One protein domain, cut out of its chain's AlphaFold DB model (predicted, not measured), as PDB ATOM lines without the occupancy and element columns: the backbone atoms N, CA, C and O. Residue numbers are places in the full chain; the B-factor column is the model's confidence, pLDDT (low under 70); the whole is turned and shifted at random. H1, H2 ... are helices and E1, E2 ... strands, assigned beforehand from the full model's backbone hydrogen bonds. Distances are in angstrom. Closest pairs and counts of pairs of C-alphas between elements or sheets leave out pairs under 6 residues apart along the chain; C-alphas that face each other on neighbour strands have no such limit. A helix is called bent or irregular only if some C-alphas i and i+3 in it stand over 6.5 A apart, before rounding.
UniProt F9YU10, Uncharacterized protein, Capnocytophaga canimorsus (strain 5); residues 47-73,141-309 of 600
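Overview. This is residues 47 to 73 and 141 to 309 of the 600 residues of an uncharacterized protein of Capnocytophaga canimorsus (strain 5) (UniProt F9YU10). Three strand-built parts follow one another on a bent course: a small closed barrel of six strands at one end, a six-stranded sheet curled like part of a barrel in between, and a small three-stranded sheet at the other end. E2 of the curled sheet runs on into E3 of the small sheet, two short helices sit outside the barrel, and residues 249 to 254 stick out. The 196 printed residues hold, in chain order, E1 to E10, H1, E11, H2 and E12 to E15; the class is mostly strand, with 84 residues in named elements, under half. Neighbour strands are antiparallel in the barrel and in the sheets E6 E9 E10 E2 E8 E7 and E3 E5 E4. The whole is only just loose, close to compact, with a radius of gyration of the C-alphas of 20.1 A and spans of 63 by 43 by 29 A.

Arrangement. The curled sheet runs E6 (residues 184 to 186), E9 (215 to 218), E10 (221 to 227), E2 (58 to 63), E8 (203 to 205), E7 (195 to 198). It is strongly twisted, and from edge to edge the way across it turns by 145 degrees. N and O within hydrogen-bond range join its neighbours: N 185 and O 217, 3.0 A; N 216 and O 223, 2.9 A, in the hairpin of E9 and E10; N 60 and O 226, 2.8 A; N 59 and O 204, 2.8 A; N 195 and O 205, 2.9 A, in the hairpin of E7 and E8. E2 runs on into E3 (66 to 71) at 38 degrees. E3 pairs with E5 (154 to 159), N 68 and O 157 at 2.8 A, and E5 with E4 (146 to 150), N 148 and O 156 at 2.8 A. The closest C-alphas of E5 and E10 are those of Tyr 158 and Leu 221, 7.3 A apart. Round the barrel run E1 (47 to 52), E11 (239 to 242), E14 (290 to 294), E13 (278 to 285), E12 (269 to 271), E15 (307 to 309) and back to E1. Its N and O pairs include N 51 and O 240, 2.9 A; N 239 and O 291, 2.9 A; N 292 and O 283, 2.9 A; N 279 and O 269, 2.8 A; N 270 and O 309, 2.9 A; N 48 and O 308, 2.8 A. E12, E13 and E14 form a meander, each strand the antiparallel neighbour of the one before; with E15, the antiparallel neighbour of E12, they form a Greek key. H1 (233 to 237) is on the barrel, outside it, at a height of 7.9 A; its Phe 237 and Ile 292 of E14 have their C-alphas closest, 6.1 A. H2 (258 to 263) is also outside the barrel, over none of its strands, at a height of 7.2 A; its closest C-alpha to E1 is that of Leu 259, 6.9 A from that of Ala 48. O i to N i+4 pairs within range number 0 of 1 in H1 and 0 of 2 in H2; O i to N i+3 pairs number 1 of 2 and 3 of 3. E7 and E11 are only just apart, 8.4 A at their closest.

Along the chain. E1 begins at C-alpha 47, (155.892, 111.662, 153.902), and E15 ends at C-alpha 309, (158.152, 114.721, 152.298). E13, 20.0 A long, bends by 65 degrees at residue 282. E10 measures 19.4 A, E3 16.7 A, E1 16.5 A, E2 16.3 A and E5 15.9 A; E3 ends at C-alpha 71, (126.592, 91.605, 131.569).

Size, cuts and confidence. The C-alphas farthest apart, those of Glu 141 and Lys 276, are 64.0 A apart. Residues 74 to 140 are not printed; C-alphas 73 and 141 are 8.4 A apart across this cut. The links E5 to E6, E11 to H2 and E14 to E15 are long. Mean pLDDT of the printed part is 81.0; 28 residues are under 70, among them 245 to 257.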
ATOM      1  N   SER A  47     154.600 112.317 154.008       86.50
ATOM      2  CA  SER A  47     155.892 111.662 153.902       86.50
ATOM      3  C   SER A  47     155.749 110.345 153.167       86.50
ATOM      4  O   SER A  47     154.786 109.610 153.350       86.50
ATOM      5  N   ALA A  48     156.728 110.054 152.327       88.75
ATOM      6  CA  ALA A  48     156.774 108.843 151.538       88.75
ATOM      7  C   ALA A  48     158.148 108.212 151.695       88.75
ATOM      8  O   ALA A  48     159.181 108.882 151.561       88.75
ATOM      9  N   LYS A  49     158.162 106.899 151.920       90.62
ATOM     10  CA  LYS A  49     159.347 106.113 151.590       90.62
ATOM     11  C   LYS A  49     159.454 106.054 150.073       90.62
ATOM     12  O   LYS A  49     158.474 106.246 149.357       90.62
ATOM     13  N   TRP A  50     160.640 105.775 149.563       90.50
ATOM     14  CA  TRP A  50     160.806 105.584 148.130       90.50
ATOM     15  C   TRP A  50     161.796 104.468 147.837       90.50
ATOM     16  O   TRP A  50     162.671 104.147 148.643       90.50
ATOM     17  N   ARG A  51     161.662 103.877 146.652       84.38
ATOM     18  CA  ARG A  51     162.635 102.931 146.104       84.38
ATOM     19  C   ARG A  51     163.069 103.348 144.712       84.38
ATOM     20  O   ARG A  51     162.300 103.955 143.967       84.38
ATOM     21  N   LYS A  52     164.305 103.005 144.353       84.31
ATOM     22  CA  LYS A  52     164.786 103.132 142.974       84.31
ATOM     23  C   LYS A  52     164.027 102.146 142.100       84.31
ATOM     24  O   LYS A  52     163.887 100.987 142.483       84.31
ATOM     25  N   ILE A  53     163.600 102.590 140.928       73.56
ATOM     26  CA  ILE A  53     163.120 101.678 139.896       73.56
ATOM     27  C   ILE A  53     164.337 101.315 139.056       73.56
ATOM     28  O   ILE A  53     164.826 102.123 138.270       73.56
ATOM     29  N   ASN A  54     164.884 100.127 139.293       60.62
ATOM     30  CA  ASN A  54     166.058  99.664 138.573       60.62
ATOM     31  C   ASN A  54     165.604  98.951 137.296       60.62
ATOM     32  O   ASN A  54     165.001  97.883 137.363       60.62
ATOM     33  N   PHE A  55     165.894  99.534 136.132       61.75
ATOM     34  CA  PHE A  55     165.593  98.893 134.845       61.75
ATOM     35  C   PHE A  55     166.665  97.890 134.392       61.75
ATOM     36  O   PHE A  55     166.503  97.234 133.363       61.75
ATOM     37  N   TYR A  56     167.746  97.735 135.161       59.12
ATOM     38  CA  TYR A  56     168.767  96.727 134.888       59.12
ATOM     39  C   TYR A  56     168.145  95.334 135.032       59.12
ATOM     40  O   TYR A  56     167.556  95.034 136.066       59.12
ATOM     41  N   ASN A  57     168.220  94.511 133.984       69.81
ATOM     42  CA  ASN A  57     167.522  93.220 133.915       69.81
ATOM     43  C   ASN A  57     166.006  93.302 134.201       69.81
ATOM     44  O   ASN A  57     165.417  92.391 134.787       69.81
ATOM     45  N   SER A  58     165.360  94.399 133.790       81.06
ATOM     46  CA  SER A  58     163.905  94.516 133.873       81.06
ATOM     47  C   SER A  58     163.208  93.813 132.717       81.06
ATOM     48  O   SER A  58     163.499  94.043 131.541       81.06
ATOM     49  N   TYR A  59     162.207  93.018 133.063       86.69
ATOM     50  CA  TYR A  59     161.327  92.337 132.134       86.69
ATOM     51  C   TYR A  59     159.884  92.733 132.412       86.69
ATOM     52  O   TYR A  59     159.449  92.832 133.558       86.69
ATOM     53  N   GLN A  60     159.129  92.971 131.350       89.44
ATOM     54  CA  GLN A  60     157.709  93.260 131.415       89.44
ATOM     55  C   GLN A  60     156.917  92.010 131.042       89.44
ATOM     56  O   GLN A  60     157.105  91.464 129.950       89.44
ATOM     57  N   LEU A  61     155.988  91.611 131.911       89.88
ATOM     58  CA  LEU A  61     154.963  90.628 131.580       89.88
ATOM     59  C   LEU A  61     153.810  91.312 130.849       89.88
ATOM     60  O   LEU A  61     153.099  92.149 131.401       89.88
ATOM     61  N   ARG A  62     153.604  90.945 129.587       89.00
ATOM     62  CA  ARG A  62     152.483  91.430 128.779       89.00
ATOM     63  C   ARG A  62     151.464  90.323 128.617       89.00
ATOM     64  O   ARG A  62     151.800  89.268 128.083       89.00
ATOM     65  N   LEU A  63     150.232  90.576 129.053       90.12
ATOM     66  CA  LEU A  63     149.137  89.619 128.912       90.12
ATOM     67  C   LEU A  63     148.987  89.204 127.440       90.12
ATOM     68  O   LEU A  63     148.847  90.052 126.557       90.12
ATOM     69  N   ILE A  64     149.010  87.899 127.195       90.38
ATOM     70  CA  ILE A  64     148.712  87.302 125.896       90.38
ATOM     71  C   ILE A  64     147.191  87.179 125.820       90.38
ATOM     72  O   ILE A  64     146.591  86.442 126.586       90.38
ATOM     73  N   GLY A  65     146.550  87.940 124.937       90.19
ATOM     74  CA  GLY A  65     145.089  88.017 124.863       90.19
ATOM     75  C   GLY A  65     144.512  89.224 125.603       90.19
ATOM     76  O   GLY A  65     145.187  90.238 125.783       90.19
ATOM     77  N   LYS A  66     143.228  89.167 125.972       90.50
ATOM     78  CA  LYS A  66     142.516  90.276 126.634       90.50
ATOM     79  C   LYS A  66     141.499  89.779 127.653       90.50
ATOM     80  O   LYS A  66     140.949  88.688 127.515       90.50
ATOM     81  N   ILE A  67     141.224  90.618 128.650       90.38
ATOM     82  CA  ILE A  67     140.132  90.422 129.605       90.38
ATOM     83  C   ILE A  67     138.957  91.308 129.193       90.38
ATOM     84  O   ILE A  67     139.139  92.478 128.847       90.38
ATOM     85  N   PHE A  68     137.754  90.752 129.250       89.69
ATOM     86  CA  PHE A  68     136.515  91.448 128.952       89.69
ATOM     87  C   PHE A  68     135.527  91.312 130.110       89.69
ATOM     88  O   PHE A  68     135.452  90.267 130.759       89.69
ATOM     89  N   GLU A  69     134.749  92.362 130.346       91.88
ATOM     90  CA  GLU A  69     133.519  92.293 131.126       91.88
ATOM     91  C   GLU A  69     132.315  92.198 130.189       91.88
ATOM     92  O   GLU A  69     132.261  92.878 129.165       91.88
ATOM     93  N   PHE A  70     131.333  91.383 130.557       87.69
ATOM     94  CA  PHE A  70     130.021  91.382 129.924       87.69
ATOM     95  C   PHE A  70     128.929  91.178 130.977       87.69
ATOM     96  O   PHE A  70     129.180  90.732 132.102       87.69
ATOM     97  N   GLU A  71     127.710  91.575 130.634       84.88
ATOM     98  CA  GLU A  71     126.592  91.605 131.569       84.88
ATOM     99  C   GLU A  71     126.132  90.192 131.962       84.88
ATOM    100  O   GLU A  71     125.873  89.335 131.111       84.88
ATOM    101  N   ASN A  72     125.983  89.957 133.268       84.38
ATOM    102  CA  ASN A  72     125.361  88.743 133.774       84.38
ATOM    103  C   ASN A  72     123.836  88.908 133.757       84.38
ATOM    104  O   ASN A  72     123.250  89.437 134.700       84.38
ATOM    105  N   LYS A  73     123.179  88.423 132.709       82.62
ATOM    106  CA  LYS A  73     121.719  88.432 132.543       82.62
ATOM    107  C   LYS A  73     121.021  87.336 133.361       82.62
ATOM    108  O   LYS A  73     119.796  87.317 133.439       82.62
ATOM    109  N   GLU A 141     123.462  84.205 127.181       76.81
ATOM    110  CA  GLU A 141     124.420  83.586 126.268       76.81
ATOM    111  C   GLU A 141     125.587  82.992 127.058       76.81
ATOM    112  O   GLU A 141     126.010  83.536 128.088       76.81
ATOM    113  N   LYS A 142     126.104  81.854 126.591       80.38
ATOM    114  CA  LYS A 142     127.274  81.230 127.204       80.38
ATOM    115  C   LYS A 142     128.495  82.134 126.954       80.38
ATOM    116  O   LYS A 142     128.770  82.402 125.786       80.38
ATOM    117  N   PRO A 143     129.227  82.575 127.997       84.75
ATOM    118  CA  PRO A 143     130.463  83.332 127.818       84.75
ATOM    119  C   PRO A 143     131.429  82.642 126.863       84.75
ATOM    120  O   PRO A 143     131.689  81.445 127.017       84.75
ATOM    121  N   GLU A 144     132.016  83.410 125.951       88.31
ATOM    122  CA  GLU A 144     133.203  82.984 125.222       88.31
ATOM    123  C   GLU A 144     134.456  83.322 126.042       88.31
ATOM    124  O   GLU A 144     134.610  84.436 126.545       88.31
ATOM    125  N   GLY A 145     135.352  82.346 126.190       88.25
ATOM    126  CA  GLY A 145     136.575  82.476 126.981       88.25
ATOM    127  C   GLY A 145     136.499  81.838 128.365       88.25
ATOM    128  O   GLY A 145     135.538  81.165 128.740       88.25
ATOM    129  N   ILE A 146     137.572  82.027 129.127       90.56
ATOM    130  CA  ILE A 146     137.749  81.445 130.455       90.56
ATOM    131  C   ILE A 146     137.197  82.417 131.495       90.56
ATOM    132  O   ILE A 146     137.657  83.552 131.589       90.56
ATOM    133  N   ILE A 147     136.228  81.980 132.299       90.56
ATOM    134  CA  ILE A 147     135.638  82.815 133.352       90.56
ATOM    135  C   ILE A 147     136.656  83.001 134.481       90.56
ATOM    136  O   ILE A 147     137.062  82.035 135.122       90.56
ATOM    137  N   LEU A 148     137.038  84.252 134.740       88.62
ATOM    138  CA  LEU A 148     137.916  84.629 135.851       88.62
ATOM    139  C   LEU A 148     137.122  84.965 137.114       88.62
ATOM    140  O   LEU A 148     137.530  84.639 138.225       88.62
ATOM    141  N   LYS A 149     135.988  85.656 136.951       88.12
ATOM    142  CA  LYS A 149     135.133  86.099 138.057       88.12
ATOM    143  C   LYS A 149     133.695  86.244 137.584       88.12
ATOM    144  O   LYS A 149     133.450  86.767 136.503       88.12
ATOM    145  N   GLN A 150     132.743  85.843 138.416       87.50
ATOM    146  CA  GLN A 150     131.318  86.018 138.153       87.50
ATOM    147  C   GLN A 150     130.649  86.648 139.373       87.50
ATOM    148  O   GLN A 150     130.678  86.086 140.466       87.50
ATOM    149  N   THR A 151     130.065  87.829 139.188       83.75
ATOM    150  CA  THR A 151     129.214  88.495 140.181       83.75
ATOM    151  C   THR A 151     127.755  88.392 139.758       83.75
ATOM    152  O   THR A 151     127.437  87.852 138.697       83.75
ATOM    153  N   THR A 152     126.842  88.911 140.577       75.88
ATOM    154  CA  THR A 152     125.433  89.025 140.193       75.88
ATOM    155  C   THR A 152     125.258  89.877 138.943       75.88
ATOM    156  O   THR A 152     124.428  89.536 138.125       75.88
ATOM    157  N   GLU A 153     126.052  90.927 138.743       79.31
ATOM    158  CA  GLU A 153     125.844  91.891 137.651       79.31
ATOM    159  C   GLU A 153     126.729  91.651 136.430       79.31
ATOM    160  O   GLU A 153     126.320  91.939 135.308       79.31
ATOM    161  N   LYS A 154     127.937  91.118 136.625       88.38
ATOM    162  CA  LYS A 154     128.951  91.022 135.572       88.38
ATOM    163  C   LYS A 154     129.648  89.672 135.578       88.38
ATOM    164  O   LYS A 154     129.847  89.053 136.626       88.38
ATOM    165  N   ILE A 155     130.074  89.247 134.399       88.62
ATOM    166  CA  ILE A 155     130.966  88.108 134.207       88.62
ATOM    167  C   ILE A 155     132.247  88.638 133.564       88.62
ATOM    168  O   ILE A 155     132.211  89.387 132.590       88.62
ATOM    169  N   ILE A 156     133.380  88.265 134.149       91.31
ATOM    170  CA  ILE A 156     134.714  88.633 133.691       91.31
ATOM    171  C   ILE A 156     135.334  87.412 133.031       91.31
ATOM    172  O   ILE A 156     135.466  86.364 133.673       91.31
ATOM    173  N   VAL A 157     135.725  87.553 131.770       92.12
ATOM    174  CA  VAL A 157     136.330  86.480 130.981       92.12
ATOM    175  C   VAL A 157     137.684  86.882 130.433       92.12
ATOM    176  O   VAL A 157     137.917  88.034 130.078       92.12
ATOM    177  N   TYR A 158     138.563  85.900 130.331       94.00
ATOM    178  CA  TYR A 158     139.830  85.986 129.632       94.00
ATOM    179  C   TYR A 158     139.740  85.253 128.294       94.00
ATOM    180  O   TYR A 158     139.311  84.099 128.231       94.00
ATOM    181  N   ILE A 159     140.161  85.929 127.228       91.94
ATOM    182  CA  ILE A 159     140.183  85.400 125.867       91.94
ATOM    183  C   ILE A 159     141.616  85.501 125.347       91.94
ATOM    184  O   ILE A 159     142.100  86.588 125.024       91.94
ATOM    185  N   GLU A 160     142.282  84.351 125.235       90.06
ATOM    186  CA  GLU A 160     143.691  84.241 124.827       90.06
ATOM    187  C   GLU A 160     143.935  84.763 123.399       90.06
ATOM    188  O   GLU A 160     144.959  85.382 123.132       90.06
ATOM    189  N   SER A 161     142.962  84.622 122.486       87.94
ATOM    190  CA  SER A 161     143.067  85.181 121.126       87.94
ATOM    191  C   SER A 161     143.076  86.717 121.097       87.94
ATOM    192  O   SER A 161     143.434  87.319 120.084       87.94
ATOM    193  N   GLY A 162     142.615  87.362 122.176       85.00
ATOM    194  CA  GLY A 162     142.460  88.813 122.289       85.00
ATOM    195  C   GLY A 162     141.377  89.424 121.392       85.00
ATOM    196  O   GLY A 162     141.169  90.642 121.445       85.00
ATOM    197  N   LYS A 163     140.685  88.620 120.573       86.88
ATOM    198  CA  LYS A 163     139.586  89.080 119.719       86.88
ATOM    199  C   LYS A 163     138.328  89.260 120.556       86.88
ATOM    200  O   LYS A 163     137.950  88.377 121.316       86.88
ATOM    201  N   GLN A 164     137.696  90.418 120.404       88.56
ATOM    202  CA  GLN A 164     136.407  90.697 121.020       88.56
ATOM    203  C   GLN A 164     135.327  89.849 120.321       88.56
ATOM    204  O   GLN A 164     135.206  89.975 119.100       88.56
ATOM    205  N   PRO A 165     134.552  89.023 121.049       86.62
ATOM    206  CA  PRO A 165     133.515  88.181 120.448       86.62
ATOM    207  C   PRO A 165     132.414  88.980 119.745       86.62
ATOM    208  O   PRO A 165     132.088  88.732 118.589       86.62
ATOM    209  N   ASN A 166     131.845  89.962 120.450       85.12
ATOM    210  CA  ASN A 166     130.788  90.847 119.966       85.12
ATOM    211  C   ASN A 166     130.751  92.152 120.795       85.12
ATOM    212  O   ASN A 166     131.555  92.344 121.713       85.12
ATOM    213  N   SER A 167     129.819  93.055 120.476       83.75
ATOM    214  CA  SER A 167     129.683  94.375 121.112       83.75
ATOM    215  C   SER A 167     129.407  94.352 122.619       83.75
ATOM    216  O   SER A 167     129.678  95.351 123.283       83.75
ATOM    217  N   ASP A 168     128.909  93.244 123.169       83.75
ATOM    218  CA  ASP A 168     128.519  93.151 124.583       83.75
ATOM    219  C   ASP A 168     129.737  92.978 125.509       83.75
ATOM    220  O   ASP A 168     129.652  93.238 126.710       83.75
ATOM    221  N   TYR A 169     130.889  92.587 124.955       87.31
ATOM    222  CA  TYR A 169     132.142  92.416 125.690       87.31
ATOM    223  C   TYR A 169     132.938  93.722 125.721       87.31
ATOM    224  O   TYR A 169     133.495  94.153 124.712       87.31
ATOM    225  N   LYS A 170     133.072  94.337 126.896       86.38
ATOM    226  CA  LYS A 170     133.878  95.550 127.092       86.38
ATOM    227  C   LYS A 170     135.261  95.184 127.616       86.38
ATOM    228  O   LYS A 170     135.387  94.493 128.620       86.38
ATOM    229  N   SER A 171     136.318  95.642 126.947       83.00
ATOM    230  CA  SER A 171     137.694  95.331 127.353       83.00
ATOM    231  C   SER A 171     138.058  95.984 128.688       83.00
ATOM    232  O   SER A 171     137.849  97.188 128.860       83.00
ATOM    233  N   ILE A 172     138.696  95.230 129.577       81.62
ATOM    234  CA  ILE A 172     139.218  95.722 130.853       81.62
ATOM    235  C   ILE A 172     140.700  96.058 130.687       81.62
ATOM    236  O   ILE A 172     141.470  95.251 130.170       81.62
ATOM    237  N   ARG A 173     141.105  97.257 131.124       75.44
ATOM    238  CA  ARG A 173     142.512  97.694 131.080       75.44
ATOM    239  C   ARG A 173     143.303  97.259 132.311       75.44
ATOM    240  O   ARG A 173     144.425  96.797 132.169       75.44
ATOM    241  N   ASN A 174     142.720  97.401 133.504       77.31
ATOM    242  CA  ASN A 174     143.379  97.018 134.750       77.31
ATOM    243  C   ASN A 174     143.160  95.527 135.036       77.31
ATOM    244  O   ASN A 174     142.060  95.115 135.408       77.31
ATOM    245  N   ILE A 175     144.208  94.731 134.852       83.06
ATOM    246  CA  ILE A 175     144.171  93.273 135.026       83.06
ATOM    247  C   ILE A 175     144.716  92.815 136.385       83.06
ATOM    248  O   ILE A 175     144.479  91.675 136.779       83.06
ATOM    249  N   THR A 176     145.387  93.706 137.121       83.06
ATOM    250  CA  THR A 176     146.015  93.461 138.427       83.06
ATOM    251  C   THR A 176     145.107  92.734 139.437       83.06
ATOM    252  O   THR A 176     145.600  91.830 140.111       83.06
ATOM    253  N   PRO A 177     143.790  93.030 139.546       85.25
ATOM    254  CA  PRO A 177     142.900  92.343 140.490       85.25
ATOM    255  C   PRO A 177     142.662  90.852 140.206       85.25
ATOM    256  O   PRO A 177     142.058  90.173 141.034       85.25
ATOM    257  N   TYR A 178     143.065  90.359 139.033       85.88
ATOM    258  CA  TYR A 178     142.850  88.976 138.592       85.88
ATOM    259  C   TYR A 178     144.138  88.146 138.578       85.88
ATOM    260  O   TYR A 178     144.134  87.034 138.055       85.88
ATOM    261  N   ILE A 179     145.226  88.692 139.120       87.19
ATOM    262  CA  ILE A 179     146.543  88.064 139.155       87.19
ATOM    263  C   ILE A 179     146.876  87.700 140.602       87.19
ATOM    264  O   ILE A 179     146.865  88.553 141.488       87.19
ATOM    265  N   ASP A 180     147.201  86.431 140.824       88.38
ATOM    266  CA  ASP A 180     147.730  85.924 142.089       88.38
ATOM    267  C   ASP A 180     149.262  85.927 142.025       88.38
ATOM    268  O   ASP A 180     149.877  84.983 141.532       88.38
ATOM    269  N   PHE A 181     149.885  87.024 142.455       85.75
ATOM    270  CA  PHE A 181     151.322  87.268 142.274       85.75
ATOM    271  C   PHE A 181     152.228  86.182 142.873       85.75
ATOM    272  O   PHE A 181     153.334  85.993 142.369       85.75
ATOM    273  N   ASP A 182     151.741  85.432 143.863       85.62
ATOM    274  CA  ASP A 182     152.483  84.356 144.526       85.62
ATOM    275  C   ASP A 182     152.419  83.019 143.762       85.62
ATOM    276  O   ASP A 182     153.101  82.061 144.118       85.62
ATOM    277  N   LYS A 183     151.601  82.930 142.702       89.00
ATOM    278  CA  LYS A 183     151.384  81.711 141.896       89.00
ATOM    279  C   LYS A 183     151.808  81.860 140.436       89.00
ATOM    280  O   LYS A 183     151.169  81.312 139.534       89.00
ATOM    281  N   MET A 184     152.858  82.632 140.188       91.81
ATOM    282  CA  MET A 184     153.465  82.738 138.862       91.81
ATOM    283  C   MET A 184     154.378  81.534 138.592       91.81
ATOM    284  O   MET A 184     155.236  81.206 139.407       91.81
ATOM    285  N   VAL A 185     154.220  80.902 137.431       92.88
ATOM    286  CA  VAL A 185     155.076  79.796 136.967       92.88
ATOM    287  C   VAL A 185     155.403  79.972 135.490       92.88
ATOM    288  O   VAL A 185     154.577  80.471 134.732       92.88
ATOM    289  N   TYR A 186     156.585  79.563 135.050       92.94
ATOM    290  CA  TYR A 186     156.909  79.505 133.625       92.94
ATOM    291  C   TYR A 186     156.079  78.423 132.915       92.94
ATOM    292  O   TYR A 186     155.626  77.460 133.537       92.94
ATOM    293  N   GLU A 187     155.853  78.558 131.605       90.25
ATOM    294  CA  GLU A 187     155.057  77.594 130.831       90.25
ATOM    295  C   GLU A 187     155.649  76.176 130.861       90.25
ATOM    296  O   GLU A 187     154.884  75.211 130.953       90.25
ATOM    297  N   CYS A 188     156.977  76.057 130.916       86.44
ATOM    298  CA  CYS A 188     157.711  74.814 131.154       86.44
ATOM    299  C   CYS A 188     157.461  74.155 132.531       86.44
ATOM    300  O   CYS A 188     157.887  73.021 132.748       86.44
ATOM    301  N   GLY A 189     156.769  74.834 133.453       85.25
ATOM    302  CA  GLY A 189     156.360  74.319 134.765       85.25
ATOM    303  C   GLY A 189     157.309  74.639 135.923       85.25
ATOM    304  O   GLY A 189     157.036  74.219 137.044       85.25
ATOM    305  N   SER A 190     158.402  75.366 135.677       89.81
ATOM    306  CA  SER A 190     159.293  75.852 136.742       89.81
ATOM    307  C   SER A 190     158.743  77.110 137.422       89.81
ATOM    308  O   SER A 190     157.974  77.864 136.821       89.81
ATOM    309  N   ASP A 191     159.136  77.343 138.674       90.44
ATOM    310  CA  ASP A 191     158.703  78.519 139.431       90.44
ATOM    311  C   ASP A 191     159.205  79.813 138.781       90.44
ATOM    312  O   ASP A 191     160.346  79.901 138.321       90.44
ATOM    313  N   PHE A 192     158.354  80.838 138.759       91.38
ATOM    314  CA  PHE A 192     158.750  82.151 138.268       91.38
ATOM    315  C   PHE A 192     159.567  82.894 139.334       91.38
ATOM    316  O   PHE A 192     159.042  83.282 140.378       91.38
ATOM    317  N   VAL A 193     160.855  83.117 139.062       87.62
ATOM    318  CA  VAL A 193     161.792  83.751 140.003       87.62
ATOM    319  C   VAL A 193     162.103  85.179 139.551       87.62
ATOM    320  O   VAL A 193     163.106  85.433 138.887       87.62
ATOM    321  N   GLY A 194     161.239  86.124 139.927       85.88
ATOM    322  CA  GLY A 194     161.409  87.550 139.639       85.88
ATOM    323  C   GLY A 194     160.918  88.437 140.780       85.88
ATOM    324  O   GLY A 194     159.940  88.116 141.450       85.88
ATOM    325  N   VAL A 195     161.572  89.581 140.989       83.75
ATOM    326  CA  VAL A 195     161.166  90.568 142.003       83.75
ATOM    327  C   VAL A 195     160.267  91.613 141.351       83.75
ATOM    328  O   VAL A 195     160.694  92.312 140.435       83.75
ATOM    329  N   LEU A 196     159.016  91.732 141.803       82.62
ATOM    330  CA  LEU A 196     158.064  92.697 141.244       82.62
ATOM    331  C   LEU A 196     158.485  94.147 141.559       82.62
ATOM    332  O   LEU A 196     158.494  94.584 142.715       82.62
ATOM    333  N   GLN A 197     158.771  94.914 140.508       80.19
ATOM    334  CA  GLN A 197     159.184  96.316 140.581       80.19
ATOM    335  C   GLN A 197     158.019  97.284 140.350       80.19
ATOM    336  O   GLN A 197     157.891  98.259 141.080       80.19
ATOM    337  N   ILE A 198     157.136  97.033 139.377       74.00
ATOM    338  CA  ILE A 198     155.952  97.881 139.128       74.00
ATOM    339  C   ILE A 198     154.740  96.981 138.907       74.00
ATOM    340  O   ILE A 198     154.684  96.249 137.920       74.00
ATOM    341  N   LYS A 199     153.765  97.051 139.822       76.31
ATOM    342  CA  LYS A 199     152.598  96.159 139.850       76.31
ATOM    343  C   LYS A 199     151.666  96.360 138.654       76.31
ATOM    344  O   LYS A 199     151.358  95.388 137.977       76.31
ATOM    345  N   ASP A 200     151.288  97.597 138.341       65.31
ATOM    346  CA  ASP A 200     150.289  97.875 137.296       65.31
ATOM    347  C   ASP A 200     150.801  97.651 135.869       65.31
ATOM    348  O   ASP A 200     150.030  97.311 134.972       65.31
ATOM    349  N   ASN A 201     152.118  97.746 135.671       71.88
ATOM    350  CA  ASN A 201     152.767  97.439 134.396       71.88
ATOM    351  C   ASN A 201     153.401  96.042 134.350       71.88
ATOM    352  O   ASN A 201     154.012  95.707 133.334       71.88
ATOM    353  N   LEU A 202     153.268  95.257 135.429       85.12
ATOM    354  CA  LEU A 202     153.857  93.926 135.606       85.12
ATOM    355  C   LEU A 202     155.348  93.881 135.233       85.12
ATOM    356  O   LEU A 202     155.792  93.036 134.451       85.12
ATOM    357  N   ILE A 203     156.115  94.834 135.762       83.94
ATOM    358  CA  ILE A 203     157.562  94.916 135.546       83.94
ATOM    359  C   ILE A 203     158.264  94.197 136.692       83.94
ATOM    360  O   ILE A 203     158.029  94.513 137.859       83.94
ATOM    361  N   TYR A 204     159.138  93.263 136.340       86.75
ATOM    362  CA  TYR A 204     159.924  92.443 137.249       86.75
ATOM    363  C   TYR A 204     161.411  92.629 136.980       86.75
ATOM    364  O   TYR A 204     161.831  92.745 135.833       86.75
ATOM    365  N   GLU A 205     162.211  92.594 138.036       85.38
ATOM    366  CA  GLU A 205     163.652  92.387 137.939       85.38
ATOM    367  C   GLU A 205     163.925  90.882 137.967       85.38
ATOM    368  O   GLU A 205     163.494  90.186 138.893       85.38
ATOM    369  N   ILE A 206     164.594  90.371 136.931       87.31
ATOM    370  CA  ILE A 206     164.834  88.935 136.749       87.31
ATOM    371  C   ILE A 206     166.281  88.725 136.324       87.31
ATOM    372  O   ILE A 206     166.711  89.248 135.302       87.31
ATOM    373  N   GLU A 207     167.049  87.930 137.067       84.06
ATOM    374  CA  GLU A 207     168.384  87.534 136.609       84.06
ATOM    375  C   GLU A 207     168.262  86.637 135.365       84.06
ATOM    376  O   GLU A 207     167.533  85.651 135.400       84.06
ATOM    377  N   GLU A 208     169.003  86.924 134.287       81.12
ATOM    378  CA  GLU A 208     168.888  86.198 133.002       81.12
ATOM    379  C   GLU A 208     168.981  84.670 133.137       81.12
ATOM    380  O   GLU A 208     168.258  83.942 132.468       81.12
ATOM    381  N   LYS A 209     169.820  84.177 134.054       83.56
ATOM    382  CA  LYS A 209     169.983  82.742 134.340       83.56
ATOM    383  C   LYS A 209     168.720  82.063 134.903       83.56
ATOM    384  O   LYS A 209     168.640  80.841 134.870       83.56
ATOM    385  N   ASN A 210     167.780  82.834 135.452       84.50
ATOM    386  CA  ASN A 210     166.535  82.339 136.044       84.50
ATOM    387  C   ASN A 210     165.389  82.283 135.020       84.50
ATOM    388  O   ASN A 210     164.318  81.774 135.340       84.50
ATOM    389  N   ILE A 211     165.596  82.801 133.803       86.69
ATOM    390  CA  ILE A 211     164.596  82.752 132.736       86.69
ATOM    391  C   ILE A 211     164.681  81.388 132.063       86.69
ATOM    392  O   ILE A 211     165.638  81.081 131.355       86.69
ATOM    393  N   THR A 212     163.663  80.571 132.290       83.88
ATOM    394  CA  THR A 212     163.561  79.213 131.743       83.88
ATOM    395  C   THR A 212     162.563  79.114 130.590       83.88
ATOM    396  O   THR A 212     162.568  78.113 129.876       83.88
ATOM    397  N   ASP A 213     161.716  80.130 130.404       86.69
ATOM    398  CA  ASP A 213     160.711  80.221 129.344       86.69
ATOM    399  C   ASP A 213     160.360  81.695 129.057       86.69
ATOM    400  O   ASP A 213     160.504  82.567 129.919       86.69
ATOM    401  N   GLU A 214     159.872  81.979 127.852       89.25
ATOM    402  CA  GLU A 214     159.385  83.307 127.453       89.25
ATOM    403  C   GLU A 214     157.920  83.530 127.856       89.25
ATOM    404  O   GLU A 214     157.426  84.659 127.800       89.25
ATOM    405  N   ILE A 215     157.215  82.472 128.272       91.69
ATOM    406  CA  ILE A 215     155.816  82.542 128.699       91.69
ATOM    407  C   ILE A 215     155.693  82.246 130.194       91.69
ATOM    408  O   ILE A 215     156.182  81.237 130.700       91.69
ATOM    409  N   VAL A 216     154.977  83.122 130.898       93.69
ATOM    410  CA  VAL A 216     154.638  82.991 132.321       93.69
ATOM    411  C   VAL A 216     153.132  82.805 132.466       93.69
ATOM    412  O   VAL A 216     152.338  83.479 131.808       93.69
ATOM    413  N   LYS A 217     152.722  81.877 133.325       93.69
ATOM    414  CA  LYS A 217     151.334  81.525 133.622       93.69
ATOM    415  C   LYS A 217     150.947  81.979 135.023       93.69
ATOM    416  O   LYS A 217     151.721  81.855 135.968       93.69
ATOM    417  N   ASN A 218     149.707  82.440 135.147       91.75
ATOM    418  CA  ASN A 218     149.048  82.705 136.420       91.75
ATOM    419  C   ASN A 218     147.647  82.090 136.396       91.75
ATOM    420  O   ASN A 218     146.704  82.672 135.852       91.75
ATOM    421  N   GLY A 219     147.523  80.860 136.894       88.00
ATOM    422  CA  GLY A 219     146.320  80.059 136.671       88.00
ATOM    423  C   GLY A 219     146.031  79.906 135.174       88.00
ATOM    424  O   GLY A 219     146.791  79.262 134.455       88.00
ATOM    425  N   ASN A 220     144.944  80.523 134.703       87.31
ATOM    426  CA  ASN A 220     144.538  80.485 133.294       87.31
ATOM    427  C   ASN A 220     145.111  81.630 132.443       87.31
ATOM    428  O   ASN A 220     144.994  81.586 131.220       87.31
ATOM    429  N   LEU A 221     145.690  82.664 133.060       92.50
ATOM    430  CA  LEU A 221     146.271  83.799 132.346       92.50
ATOM    431  C   LEU A 221     147.666  83.442 131.832       92.50
ATOM    432  O   LEU A 221     148.441  82.802 132.545       92.50
ATOM    433  N   LYS A 222     147.996  83.898 130.622       93.25
ATOM    434  CA  LYS A 222     149.339  83.777 130.048       93.25
ATOM    435  C   LYS A 222     149.937  85.146 129.779       93.25
ATOM    436  O   LYS A 222     149.247  86.058 129.329       93.25
ATOM    437  N   PHE A 223     151.233  85.266 130.002       94.31
ATOM    438  CA  PHE A 223     151.990  86.491 129.827       94.31
ATOM    439  C   PHE A 223     153.240  86.203 129.012       94.31
ATOM    440  O   PHE A 223     153.939  85.233 129.275       94.31
ATOM    441  N   SER A 224     153.526  87.066 128.047       92.69
ATOM    442  CA  SER A 224     154.809  87.089 127.350       92.69
ATOM    443  C   SER A 224     155.800  87.913 128.159       92.69
ATOM    444  O   SER A 224     155.483  89.023 128.599       92.69
ATOM    445  N   LEU A 225     156.988  87.362 128.372       92.44
ATOM    446  CA  LEU A 225     158.084  88.010 129.064       92.44
ATOM    447  C   LEU A 225     158.925  88.781 128.044       92.44
ATOM    448  O   LEU A 225     159.524  88.203 127.144       92.44
ATOM    449  N   THR A 226     158.975  90.103 128.178       87.06
ATOM    450  CA  THR A 226     159.712  90.972 127.248       87.06
ATOM    451  C   THR A 226     160.775  91.760 127.993       87.06
ATOM    452  O   THR A 226     160.457  92.460 128.954       87.06
ATOM    453  N   LYS A 227     162.040  91.666 127.569       84.44
ATOM    454  CA  LYS A 227     163.114  92.486 128.145       84.44
ATOM    455  C   LYS A 227     162.836  93.954 127.821       84.44
ATOM    456  O   LYS A 227     162.635  94.303 126.659       84.44
ATOM    457  N   LYS A 228     162.790  94.809 128.841       76.06
ATOM    458  CA  LYS A 228     162.722  96.258 128.638       76.06
ATOM    459  C   LYS A 228     164.104  96.751 128.219       76.06
ATOM    460  O   LYS A 228     165.110  96.345 128.796       76.06
ATOM    461  N   GLU A 229     164.149  97.618 127.211       64.06
ATOM    462  CA  GLU A 229     165.381  98.333 126.887       64.06
ATOM    463  C   GLU A 229     165.808  99.188 128.085       64.06
ATOM    464  O   GLU A 229     164.963  99.740 128.794       64.06
ATOM    465  N   GLU A 230     167.119  99.291 128.311       61.72
ATOM    466  CA  GLU A 230     167.658 100.178 129.338       61.72
ATOM    467  C   GLU A 230     167.230 101.620 129.046       61.72
ATOM    468  O   GLU A 230     167.563 102.187 128.000       61.72
ATOM    469  N   GLU A 231     166.491 102.223 129.978       63.25
ATOM    470  CA  GLU A 231     166.094 103.622 129.863       63.25
ATOM    471  C   GLU A 231     167.348 104.515 129.917       63.25
ATOM    472  O   GLU A 231     168.112 104.526 130.887       63.25
ATOM    473  N   LYS A 232     167.589 105.261 128.831       58.09
ATOM    474  CA  LYS A 232     168.716 106.195 128.701       58.09
ATOM    475  C   LYS A 232     168.339 107.579 129.239       58.09
ATOM    476  O   LYS A 232     167.180 107.975 129.225       58.09
ATOM    477  N   GLY A 233     169.344 108.353 129.647       70.94
ATOM    478  CA  GLY A 233     169.157 109.747 130.060       70.94
ATOM    479  C   GLY A 233     168.645 109.897 131.494       70.94
ATOM    480  O   GLY A 233     169.178 109.271 132.411       70.94
ATOM    481  N   GLU A 234     167.667 110.777 131.698       71.44
ATOM    482  CA  GLU A 234     167.143 111.160 133.021       71.44
ATOM    483  C   GLU A 234     166.206 110.102 133.622       71.44
ATOM    484  O   GLU A 234     166.102 109.978 134.839       71.44
ATOM    485  N   GLU A 235     165.598 109.282 132.767       73.38
ATOM    486  CA  GLU A 235     164.643 108.229 133.128       73.38
ATOM    487  C   GLU A 235     165.231 107.169 134.077       73.38
ATOM    488  O   GLU A 235     164.544 106.638 134.949       73.38
ATOM    489  N   ARG A 236     166.555 106.962 134.038       75.56
ATOM    490  CA  ARG A 236     167.276 106.087 134.984       75.56
ATOM    491  C   ARG A 236     167.196 106.535 136.450       75.56
ATOM    492  O   ARG A 236     167.591 105.783 137.337       75.56
ATOM    493  N   PHE A 237     166.781 107.777 136.714       83.81
ATOM    494  CA  PHE A 237     166.646 108.334 138.064       83.81
ATOM    495  C   PHE A 237     165.231 108.188 138.634       83.81
ATOM    496  O   PHE A 237     164.939 108.747 139.691       83.81
ATOM    497  N   ARG A 238     164.352 107.441 137.957       86.94
ATOM    498  CA  ARG A 238     162.973 107.245 138.393       86.94
ATOM    499  C   ARG A 238     162.906 106.521 139.742       86.94
ATOM    500  O   ARG A 238     163.568 105.507 139.981       86.94
ATOM    501  N   ILE A 239     162.070 107.051 140.625       89.00
ATOM    502  CA  ILE A 239     161.758 106.478 141.934       89.00
ATOM    503  C   ILE A 239     160.279 106.111 142.000       89.00
ATOM    504  O   ILE A 239     159.457 106.735 141.330       89.00
ATOM    505  N   GLN A 240     159.938 105.118 142.815       87.81
ATOM    506  CA  GLN A 240     158.560 104.814 143.192       87.81
ATOM    507  C   GLN A 240     158.350 105.198 144.653       87.81
ATOM    508  O   GLN A 240     159.142 104.795 145.509       87.81
ATOM    509  N   LEU A 241     157.294 105.960 144.922       88.25
ATOM    510  CA  LEU A 241     156.862 106.294 146.270       88.25
ATOM    511  C   LEU A 241     156.119 105.119 146.906       88.25
ATOM    512  O   LEU A 241     155.413 104.368 146.238       88.25
ATOM    513  N   ILE A 242     156.294 104.977 148.212       84.94
ATOM    514  CA  ILE A 242     155.715 103.923 149.035       84.94
ATOM    515  C   ILE A 242     155.067 104.604 150.241       84.94
ATOM    516  O   ILE A 242     155.719 105.383 150.946       84.94
ATOM    517  N   GLU A 243     153.784 104.312 150.455       82.56
ATOM    518  CA  GLU A 243     153.032 104.782 151.619       82.56
ATOM    519  C   GLU A 243     153.649 104.256 152.911       82.56
ATOM    520  O   GLU A 243     154.257 103.183 152.952       82.56
ATOM    521  N   LYS A 244     153.494 105.021 153.991       75.31
ATOM    522  CA  LYS A 244     153.825 104.529 155.324       75.31
ATOM    523  C   LYS A 244     152.687 103.659 155.845       75.31
ATOM    524  O   LYS A 244     151.522 104.024 155.725       75.31
ATOM    525  N   ASP A 245     153.053 102.547 156.480       52.88
ATOM    526  CA  ASP A 245     152.125 101.543 157.021       52.88
ATOM    527  C   ASP A 245     151.106 102.116 158.038       52.88
ATOM    528  O   ASP A 245     150.062 101.510 158.267       52.88
ATOM    529  N   ASP A 246     151.365 103.303 158.605       46.97
ATOM    530  CA  ASP A 246     150.511 103.964 159.602       46.97
ATOM    531  C   ASP A 246     149.348 104.799 159.005       46.97
ATOM    532  O   ASP A 246     148.489 105.261 159.757       46.97
ATOM    533  N   GLU A 247     149.273 104.991 157.680       45.12
ATOM    534  CA  GLU A 247     148.208 105.786 157.021       45.12
ATOM    535  C   GLU A 247     147.090 104.937 156.381       45.12
ATOM    536  O   GLU A 247     146.145 105.478 155.797       45.12
ATOM    537  N   ILE A 248     147.128 103.608 156.538       40.69
ATOM    538  CA  ILE A 248     146.021 102.729 156.137       40.69
ATOM    539  C   ILE A 248     144.888 102.897 157.156       40.69
ATOM    540  O   ILE A 248     144.815 102.203 158.171       40.69
ATOM    541  N   ILE A 249     143.983 103.840 156.895       39.25
ATOM    542  CA  ILE A 249     142.761 104.007 157.685       39.25
ATOM    543  C   ILE A 249     141.976 102.688 157.626       39.25
ATOM    544  O   ILE A 249     141.518 102.262 156.566       39.25
ATOM    545  N   ALA A 250     141.821 102.050 158.788       31.81
ATOM    546  CA  ALA A 250     141.266 100.710 158.997       31.81
ATOM    547  C   ALA A 250     139.769 100.540 158.656       31.81
ATOM    548  O   ALA A 250     139.177  99.506 158.961       31.81
ATOM    549  N   ASP A 251     139.150 101.508 157.988       31.38
ATOM    550  CA  ASP A 251     137.719 101.519 157.717       31.38
ATOM    551  C   ASP A 251     137.466 101.506 156.213       31.38
ATOM    552  O   ASP A 251     137.194 102.563 155.665       31.38
ATOM    553  N   GLY A 252     137.566 100.335 155.561       33.03
ATOM    554  CA  GLY A 252     136.826  99.859 154.362       33.03
ATOM    555  C   GLY A 252     136.430 100.805 153.206       33.03
ATOM    556  O   GLY A 252     135.663 100.409 152.328       33.03
ATOM    557  N   PHE A 253     136.923 102.031 153.174       31.56
ATOM    558  CA  PHE A 253     136.670 103.094 152.225       31.56
ATOM    559  C   PHE A 253     138.026 103.396 151.607       31.56
ATOM    560  O   PHE A 253     138.947 103.785 152.320       31.56
ATOM    561  N   SER A 254     138.178 103.204 150.293       34.12
ATOM    562  CA  SER A 254     139.398 103.640 149.615       34.12
ATOM    563  C   SER A 254     139.483 105.163 149.720       34.12
ATOM    564  O   SER A 254     138.806 105.893 148.986       34.12
ATOM    565  N   PHE A 255     140.268 105.646 150.677       40.81
ATOM    566  CA  PHE A 255     140.810 106.987 150.604       40.81
ATOM    567  C   PHE A 255     141.731 107.037 149.386       40.81
ATOM    568  O   PHE A 255     142.375 106.046 149.035       40.81
ATOM    569  N   ASP A 256     141.740 108.174 148.703       55.09
ATOM    570  CA  ASP A 256     142.805 108.440 147.751       55.09
ATOM    571  C   ASP A 256     144.128 108.492 148.522       55.09
ATOM    572  O   ASP A 256     144.205 109.126 149.575       55.09
ATOM    573  N   SER A 257     145.141 107.803 147.996       66.62
ATOM    574  CA  SER A 257     146.492 107.754 148.558       66.62
ATOM    575  C   SER A 257     147.028 109.154 148.898       66.62
ATOM    576  O   SER A 257     147.022 110.029 148.021       66.62
ATOM    577  N   PRO A 258     147.580 109.378 150.104       71.50
ATOM    578  CA  PRO A 258     148.321 110.596 150.434       71.50
ATOM    579  C   PRO A 258     149.542 110.827 149.526       71.50
ATOM    580  O   PRO A 258     150.043 111.941 149.420       71.50
ATOM    581  N   LEU A 259     150.012 109.827 148.779       80.00
ATOM    582  CA  LEU A 259     151.099 110.030 147.821       80.00
ATOM    583  C   LEU A 259     150.712 110.946 146.655       80.00
ATOM    584  O   LEU A 259     151.601 111.524 146.031       80.00
ATOM    585  N   LYS A 260     149.412 111.143 146.381       73.00
ATOM    586  CA  LYS A 260     148.942 112.052 145.321       73.00
ATOM    587  C   LYS A 260     149.461 113.481 145.480       73.00
ATOM    588  O   LYS A 260     149.760 114.123 144.481       73.00
ATOM    589  N   TYR A 261     149.681 113.952 146.708       75.06
ATOM    590  CA  TYR A 261     150.201 115.304 146.952       75.06
ATOM    591  C   TYR A 261     151.627 115.516 146.434       75.06
ATOM    592  O   TYR A 261     152.034 116.649 146.201       75.06
ATOM    593  N   PHE A 262     152.393 114.446 146.195       81.00
ATOM    594  CA  PHE A 262     153.686 114.549 145.516       81.00
ATOM    595  C   PHE A 262     153.558 114.838 144.009       81.00
ATOM    596  O   PHE A 262     154.566 115.031 143.325       81.00
ATOM    597  N   PHE A 263     152.334 114.875 143.479       76.75
ATOM    598  CA  PHE A 263     152.026 115.149 142.079       76.75
ATOM    599  C   PHE A 263     151.353 116.506 141.870       76.75
ATOM    600  O   PHE A 263     151.237 116.916 140.712       76.75
ATOM    601  N   ASP A 264     151.034 117.233 142.943       68.56
ATOM    602  CA  ASP A 264     150.484 118.589 142.892       68.56
ATOM    603  C   ASP A 264     151.448 119.578 142.217       68.56
ATOM    604  O   ASP A 264     152.671 119.380 142.163       68.56
ATOM    605  N   ASP A 265     150.879 120.650 141.675       57.47
ATOM    606  CA  ASP A 265     151.632 121.740 141.061       57.47
ATOM    607  C   ASP A 265     152.266 122.639 142.150       57.47
ATOM    608  O   ASP A 265     151.718 122.812 143.243       57.47
ATOM    609  N   ASP A 266     153.441 123.215 141.868       60.00
ATOM    610  CA  ASP A 266     154.159 124.139 142.765       60.00
ATOM    611  C   ASP A 266     154.528 123.572 144.164       60.00
ATOM    612  O   ASP A 266     154.627 124.314 145.147       60.00
ATOM    613  N   ILE A 267     154.751 122.260 144.291       70.75
ATOM    614  CA  ILE A 267     155.209 121.643 145.548       70.75
ATOM    615  C   ILE A 267     156.737 121.645 145.688       70.75
ATOM    616  O   ILE A 267     157.481 121.447 144.727       70.75
ATOM    617  N   SER A 268     157.216 121.797 146.925       74.00
ATOM    618  CA  SER A 268     158.621 121.576 147.283       74.00
ATOM    619  C   SER A 268     158.758 120.208 147.942       74.00
ATOM    620  O   SER A 268     158.225 119.985 149.032       74.00
ATOM    621  N   ILE A 269     159.465 119.292 147.278       88.50
ATOM    622  CA  ILE A 269     159.802 117.980 147.834       88.50
ATOM    623  C   ILE A 269     161.109 118.135 148.608       88.50
ATOM    624  O   ILE A 269     162.093 118.639 148.066       88.50
ATOM    625  N   LYS A 270     161.147 117.706 149.867       90.44
ATOM    626  CA  LYS A 270     162.318 117.853 150.739       90.44
ATOM    627  C   LYS A 270     162.806 116.511 151.256       90.44
ATOM    628  O   LYS A 270     162.029 115.572 151.434       90.44
ATOM    629  N   ASP A 271     164.107 116.437 151.505       91.38
ATOM    630  CA  ASP A 271     164.734 115.289 152.154       91.38
ATOM    631  C   ASP A 271     164.316 115.217 153.630       91.38
ATOM    632  O   ASP A 271     164.306 116.232 154.333       91.38
ATOM    633  N   ALA A 272     163.961 114.024 154.111       87.81
ATOM    634  CA  ALA A 272     163.475 113.853 155.478       87.81
ATOM    635  C   ALA A 272     164.575 114.042 156.535       87.81
ATOM    636  O   ALA A 272     164.279 114.499 157.641       87.81
ATOM    637  N   LYS A 273     165.839 113.717 156.215       86.31
ATOM    638  CA  LYS A 273     166.960 113.832 157.167       86.31
ATOM    639  C   LYS A 273     167.609 115.213 157.150       86.31
ATOM    640  O   LYS A 273     168.015 115.692 158.206       86.31
ATOM    641  N   ASP A 274     167.688 115.858 155.988       86.31
ATOM    642  CA  ASP A 274     168.192 117.229 155.864       86.31
ATOM    643  C   ASP A 274     167.216 118.112 155.081       86.31
ATOM    644  O   ASP A 274     167.259 118.209 153.856       86.31
ATOM    645  N   THR A 275     166.365 118.831 155.814       81.88
ATOM    646  CA  THR A 275     165.309 119.684 155.249       81.88
ATOM    647  C   THR A 275     165.820 120.855 154.406       81.88
ATOM    648  O   THR A 275     165.014 121.534 153.772       81.88
ATOM    649  N   LYS A 276     167.136 121.119 154.383       85.69
ATOM    650  CA  LYS A 276     167.751 122.104 153.476       85.69
ATOM    651  C   LYS A 276     167.893 121.577 152.049       85.69
ATOM    652  O   LYS A 276     168.093 122.371 151.126       85.69
ATOM    653  N   ILE A 277     167.834 120.260 151.875       87.00
ATOM    654  CA  ILE A 277     167.896 119.605 150.576       87.00
ATOM    655  C   ILE A 277     166.482 119.555 150.010       87.00
ATOM    656  O   ILE A 277     165.593 118.906 150.560       87.00
ATOM    657  N   GLU A 278     166.298 120.254 148.896       88.69
ATOM    658  CA  GLU A 278     165.033 120.318 148.174       88.69
ATOM    659  C   GLU A 278     165.225 119.736 146.776       88.69
ATOM    660  O   GLU A 278     166.278 119.904 146.151       88.69
ATOM    661  N   TYR A 279     164.180 119.074 146.304       89.25
ATOM    662  CA  TYR A 279     164.098 118.425 145.014       89.25
ATOM    663  C   TYR A 279     162.982 119.068 144.194       89.25
ATOM    664  O   TYR A 279     161.915 119.396 144.715       89.25
ATOM    665  N   ILE A 280     163.233 119.225 142.900       85.00
ATOM    666  CA  ILE A 280     162.264 119.736 141.933       85.00
ATOM    667  C   ILE A 280     161.660 118.535 141.208       85.00
ATOM    668  O   ILE A 280     162.389 117.715 140.643       85.00
ATOM    669  N   LYS A 281     160.329 118.422 141.226       87.25
ATOM    670  CA  LYS A 281     159.595 117.421 140.445       87.25
ATOM    671  C   LYS A 281     159.733 117.764 138.963       87.25
ATOM    672  O   LYS A 281     159.301 118.833 138.555       87.25
ATOM    673  N   LYS A 282     160.314 116.865 138.164       82.88
ATOM    674  CA  LYS A 282     160.420 117.041 136.704       82.88
ATOM    675  C   LYS A 282     159.358 116.279 135.922       82.88
ATOM    676  O   LYS A 282     158.985 116.667 134.822       82.88
ATOM    677  N   GLY A 283     158.897 115.166 136.472       77.00
ATOM    678  CA  GLY A 283     157.922 114.302 135.830       77.00
ATOM    679  C   GLY A 283     157.531 113.148 136.738       77.00
ATOM    680  O   GLY A 283     158.154 112.922 137.777       77.00
ATOM    681  N   GLY A 284     156.486 112.428 136.349       77.62
ATOM    682  CA  GLY A 284     155.994 111.293 137.110       77.62
ATOM    683  C   GLY A 284     154.655 110.766 136.615       77.62
ATOM    684  O   GLY A 284     153.978 111.414 135.816       77.62
ATOM    685  N   ASN A 285     154.284 109.591 137.110       71.19
ATOM    686  CA  ASN A 285     152.977 108.982 136.899       71.19
ATOM    687  C   ASN A 285     152.278 108.816 138.252       71.19
ATOM    688  O   ASN A 285     152.724 108.020 139.079       71.19
ATOM    689  N   GLU A 286     151.183 109.550 138.444       69.38
ATOM    690  CA  GLU A 286     150.365 109.520 139.661       69.38
ATOM    691  C   GLU A 286     149.717 108.147 139.889       69.38
ATOM    692  O   GLU A 286     149.554 107.739 141.030       69.38
ATOM    693  N   THR A 287     149.394 107.399 138.826       62.66
ATOM    694  CA  THR A 287     148.746 106.077 138.961       62.66
ATOM    695  C   THR A 287     149.670 105.070 139.644       62.66
ATOM    696  O   THR A 287     149.233 104.322 140.510       62.66
ATOM    697  N   ASP A 288     150.956 105.108 139.290       68.75
ATOM    698  CA  ASP A 288     151.965 104.164 139.784       68.75
ATOM    699  C   ASP A 288     152.814 104.761 140.929       68.75
ATOM    700  O   ASP A 288     153.788 104.145 141.376       68.75
ATOM    701  N   PHE A 289     152.491 105.993 141.341       80.56
ATOM    702  CA  PHE A 289     153.258 106.856 142.242       80.56
ATOM    703  C   PHE A 289     154.760 106.916 141.921       80.56
ATOM    704  O   PHE A 289     155.615 106.797 142.799       80.56
ATOM    705  N   THR A 290     155.096 107.113 140.644       84.62
ATOM    706  CA  THR A 290     156.493 107.214 140.193       84.62
ATOM    707  C   THR A 290     156.892 108.651 139.890       84.62
ATOM    708  O   THR A 290     156.091 109.408 139.350       84.62
ATOM    709  N   LEU A 291     158.130 109.032 140.212       88.25
ATOM    710  CA  LEU A 291     158.646 110.395 140.062       88.25
ATOM    711  C   LEU A 291     160.064 110.423 139.496       88.25
ATOM    712  O   LEU A 291     160.851 109.501 139.710       88.25
ATOM    713  N   ILE A 292     160.404 111.534 138.847       88.81
ATOM    714  CA  ILE A 292     161.773 111.930 138.510       88.81
ATOM    715  C   ILE A 292     162.054 113.261 139.200       88.81
ATOM    716  O   ILE A 292     161.296 114.226 139.058       88.81
ATOM    717  N   LEU A 293     163.153 113.295 139.948       90.56
ATOM    718  CA  LEU A 293     163.554 114.435 140.760       90.56
ATOM    719  C   LEU A 293     164.847 115.052 140.236       90.56
ATOM    720  O   LEU A 293     165.798 114.345 139.892       90.56
ATOM    721  N   LEU A 294     164.894 116.381 140.230       88.81
ATOM    722  CA  LEU A 294     166.104 117.158 139.991       88.81
ATOM    723  C   LEU A 294     166.589 117.775 141.302       88.81
ATOM    724  O   LEU A 294     165.802 118.195 142.150       88.81
ATOM    725  N   SER A 295     167.903 117.881 141.441       89.25
ATOM    726  CA  SER A 295     168.539 118.741 142.437       89.25
ATOM    727  C   SER A 295     168.268 120.219 142.127       89.25
ATOM    728  O   SER A 295     167.873 120.563 141.011       89.25
ATOM    729  N   LYS A 296     168.550 121.118 143.080       81.44
ATOM    730  CA  LYS A 296     168.476 122.576 142.849       81.44
ATOM    731  C   LYS A 296     169.306 123.056 141.655       81.44
ATOM    732  O   LYS A 296     168.926 124.025 141.012       81.44
ATOM    733  N   ASP A 297     170.387 122.351 141.330       82.50
ATOM    734  CA  ASP A 297     171.244 122.648 140.178       82.50
ATOM    735  C   ASP A 297     170.675 122.104 138.849       82.50
ATOM    736  O   ASP A 297     171.372 122.076 137.836       82.50
ATOM    737  N   GLY A 298     169.436 121.598 138.848       81.88
ATOM    738  CA  GLY A 298     168.747 121.079 137.665       81.88
ATOM    739  C   GLY A 298     169.212 119.694 137.211       81.88
ATOM    740  O   GLY A 298     168.777 119.218 136.169       81.88
ATOM    741  N   LYS A 299     170.089 119.019 137.968       86.62
ATOM    742  CA  LYS A 299     170.583 117.678 137.613       86.62
ATOM    743  C   LYS A 299     169.683 116.585 138.189       86.62
ATOM    744  O   LYS A 299     169.427 116.651 139.397       86.62
ATOM    745  N   PRO A 300     169.298 115.561 137.404       88.81
ATOM    746  CA  PRO A 300     168.583 114.396 137.912       88.81
ATOM    747  C   PRO A 300     169.322 113.735 139.074       88.81
ATOM    748  O   PRO A 300     170.536 113.517 139.008       88.81
ATOM    749  N   CYS A 301     168.599 113.440 140.151       89.94
ATOM    750  CA  CYS A 301     169.180 112.863 141.354       89.94
ATOM    751  C   CYS A 301     168.197 111.962 142.097       89.94
ATOM    752  O   CYS A 301     166.983 112.136 142.031       89.94
ATOM    753  N   PHE A 302     168.748 111.037 142.876       91.25
ATOM    754  CA  PHE A 302     167.987 110.326 143.894       91.25
ATOM    755  C   PHE A 302     167.954 111.139 145.192       91.25
ATOM    756  O   PHE A 302     168.937 111.839 145.475       91.25
ATOM    757  N   PRO A 303     166.892 111.012 146.006       92.38
ATOM    758  CA  PRO A 303     166.920 111.543 147.358       92.38
ATOM    759  C   PRO A 303     168.081 110.974 148.185       92.38
ATOM    760  O   PRO A 303     168.549 109.858 147.935       92.38
ATOM    761  N   LYS A 304     168.583 111.743 149.157       90.00
ATOM    762  CA  LYS A 304     169.710 111.329 150.006       90.00
ATOM    763  C   LYS A 304     169.262 110.432 151.152       90.00
ATOM    764  O   LYS A 304     169.983 109.493 151.489       90.00
ATOM    765  N   SER A 305     168.109 110.710 151.755       90.62
ATOM    766  CA  SER A 305     167.466 109.806 152.706       90.62
ATOM    767  C   SER A 305     166.535 108.815 152.021       90.62
ATOM    768  O   SER A 305     166.111 109.009 150.892       90.62
ATOM    769  N   ASP A 306     166.186 107.763 152.751       89.06
ATOM    770  CA  ASP A 306     165.189 106.734 152.434       89.06
ATOM    771  C   ASP A 306     163.742 107.251 152.414       89.06
ATOM    772  O   ASP A 306     162.815 106.549 152.011       89.06
ATOM    773  N   GLU A 307     163.557 108.500 152.823       91.56
ATOM    774  CA  GLU A 307     162.262 109.132 152.966       91.56
ATOM    775  C   GLU A 307     162.309 110.568 152.442       91.56
ATOM    776  O   GLU A 307     163.320 111.263 152.572       91.56
ATOM    777  N   ILE A 308     161.213 111.010 151.844       92.56
ATOM    778  CA  ILE A 308     161.002 112.384 151.395       92.56
ATOM    779  C   ILE A 308     159.638 112.853 151.867       92.56
ATOM    780  O   ILE A 308     158.753 112.043 152.139       92.56
ATOM    781  N   PHE A 309     159.450 114.162 151.958       89.62
ATOM    782  CA  PHE A 309     158.152 114.721 152.298       89.62
ATOM    783  C   PHE A 309     157.817 115.933 151.446       89.62
ATOM    784  O   PHE A 309     158.705 116.622 150.936       89.62
TER     785      PHE A 309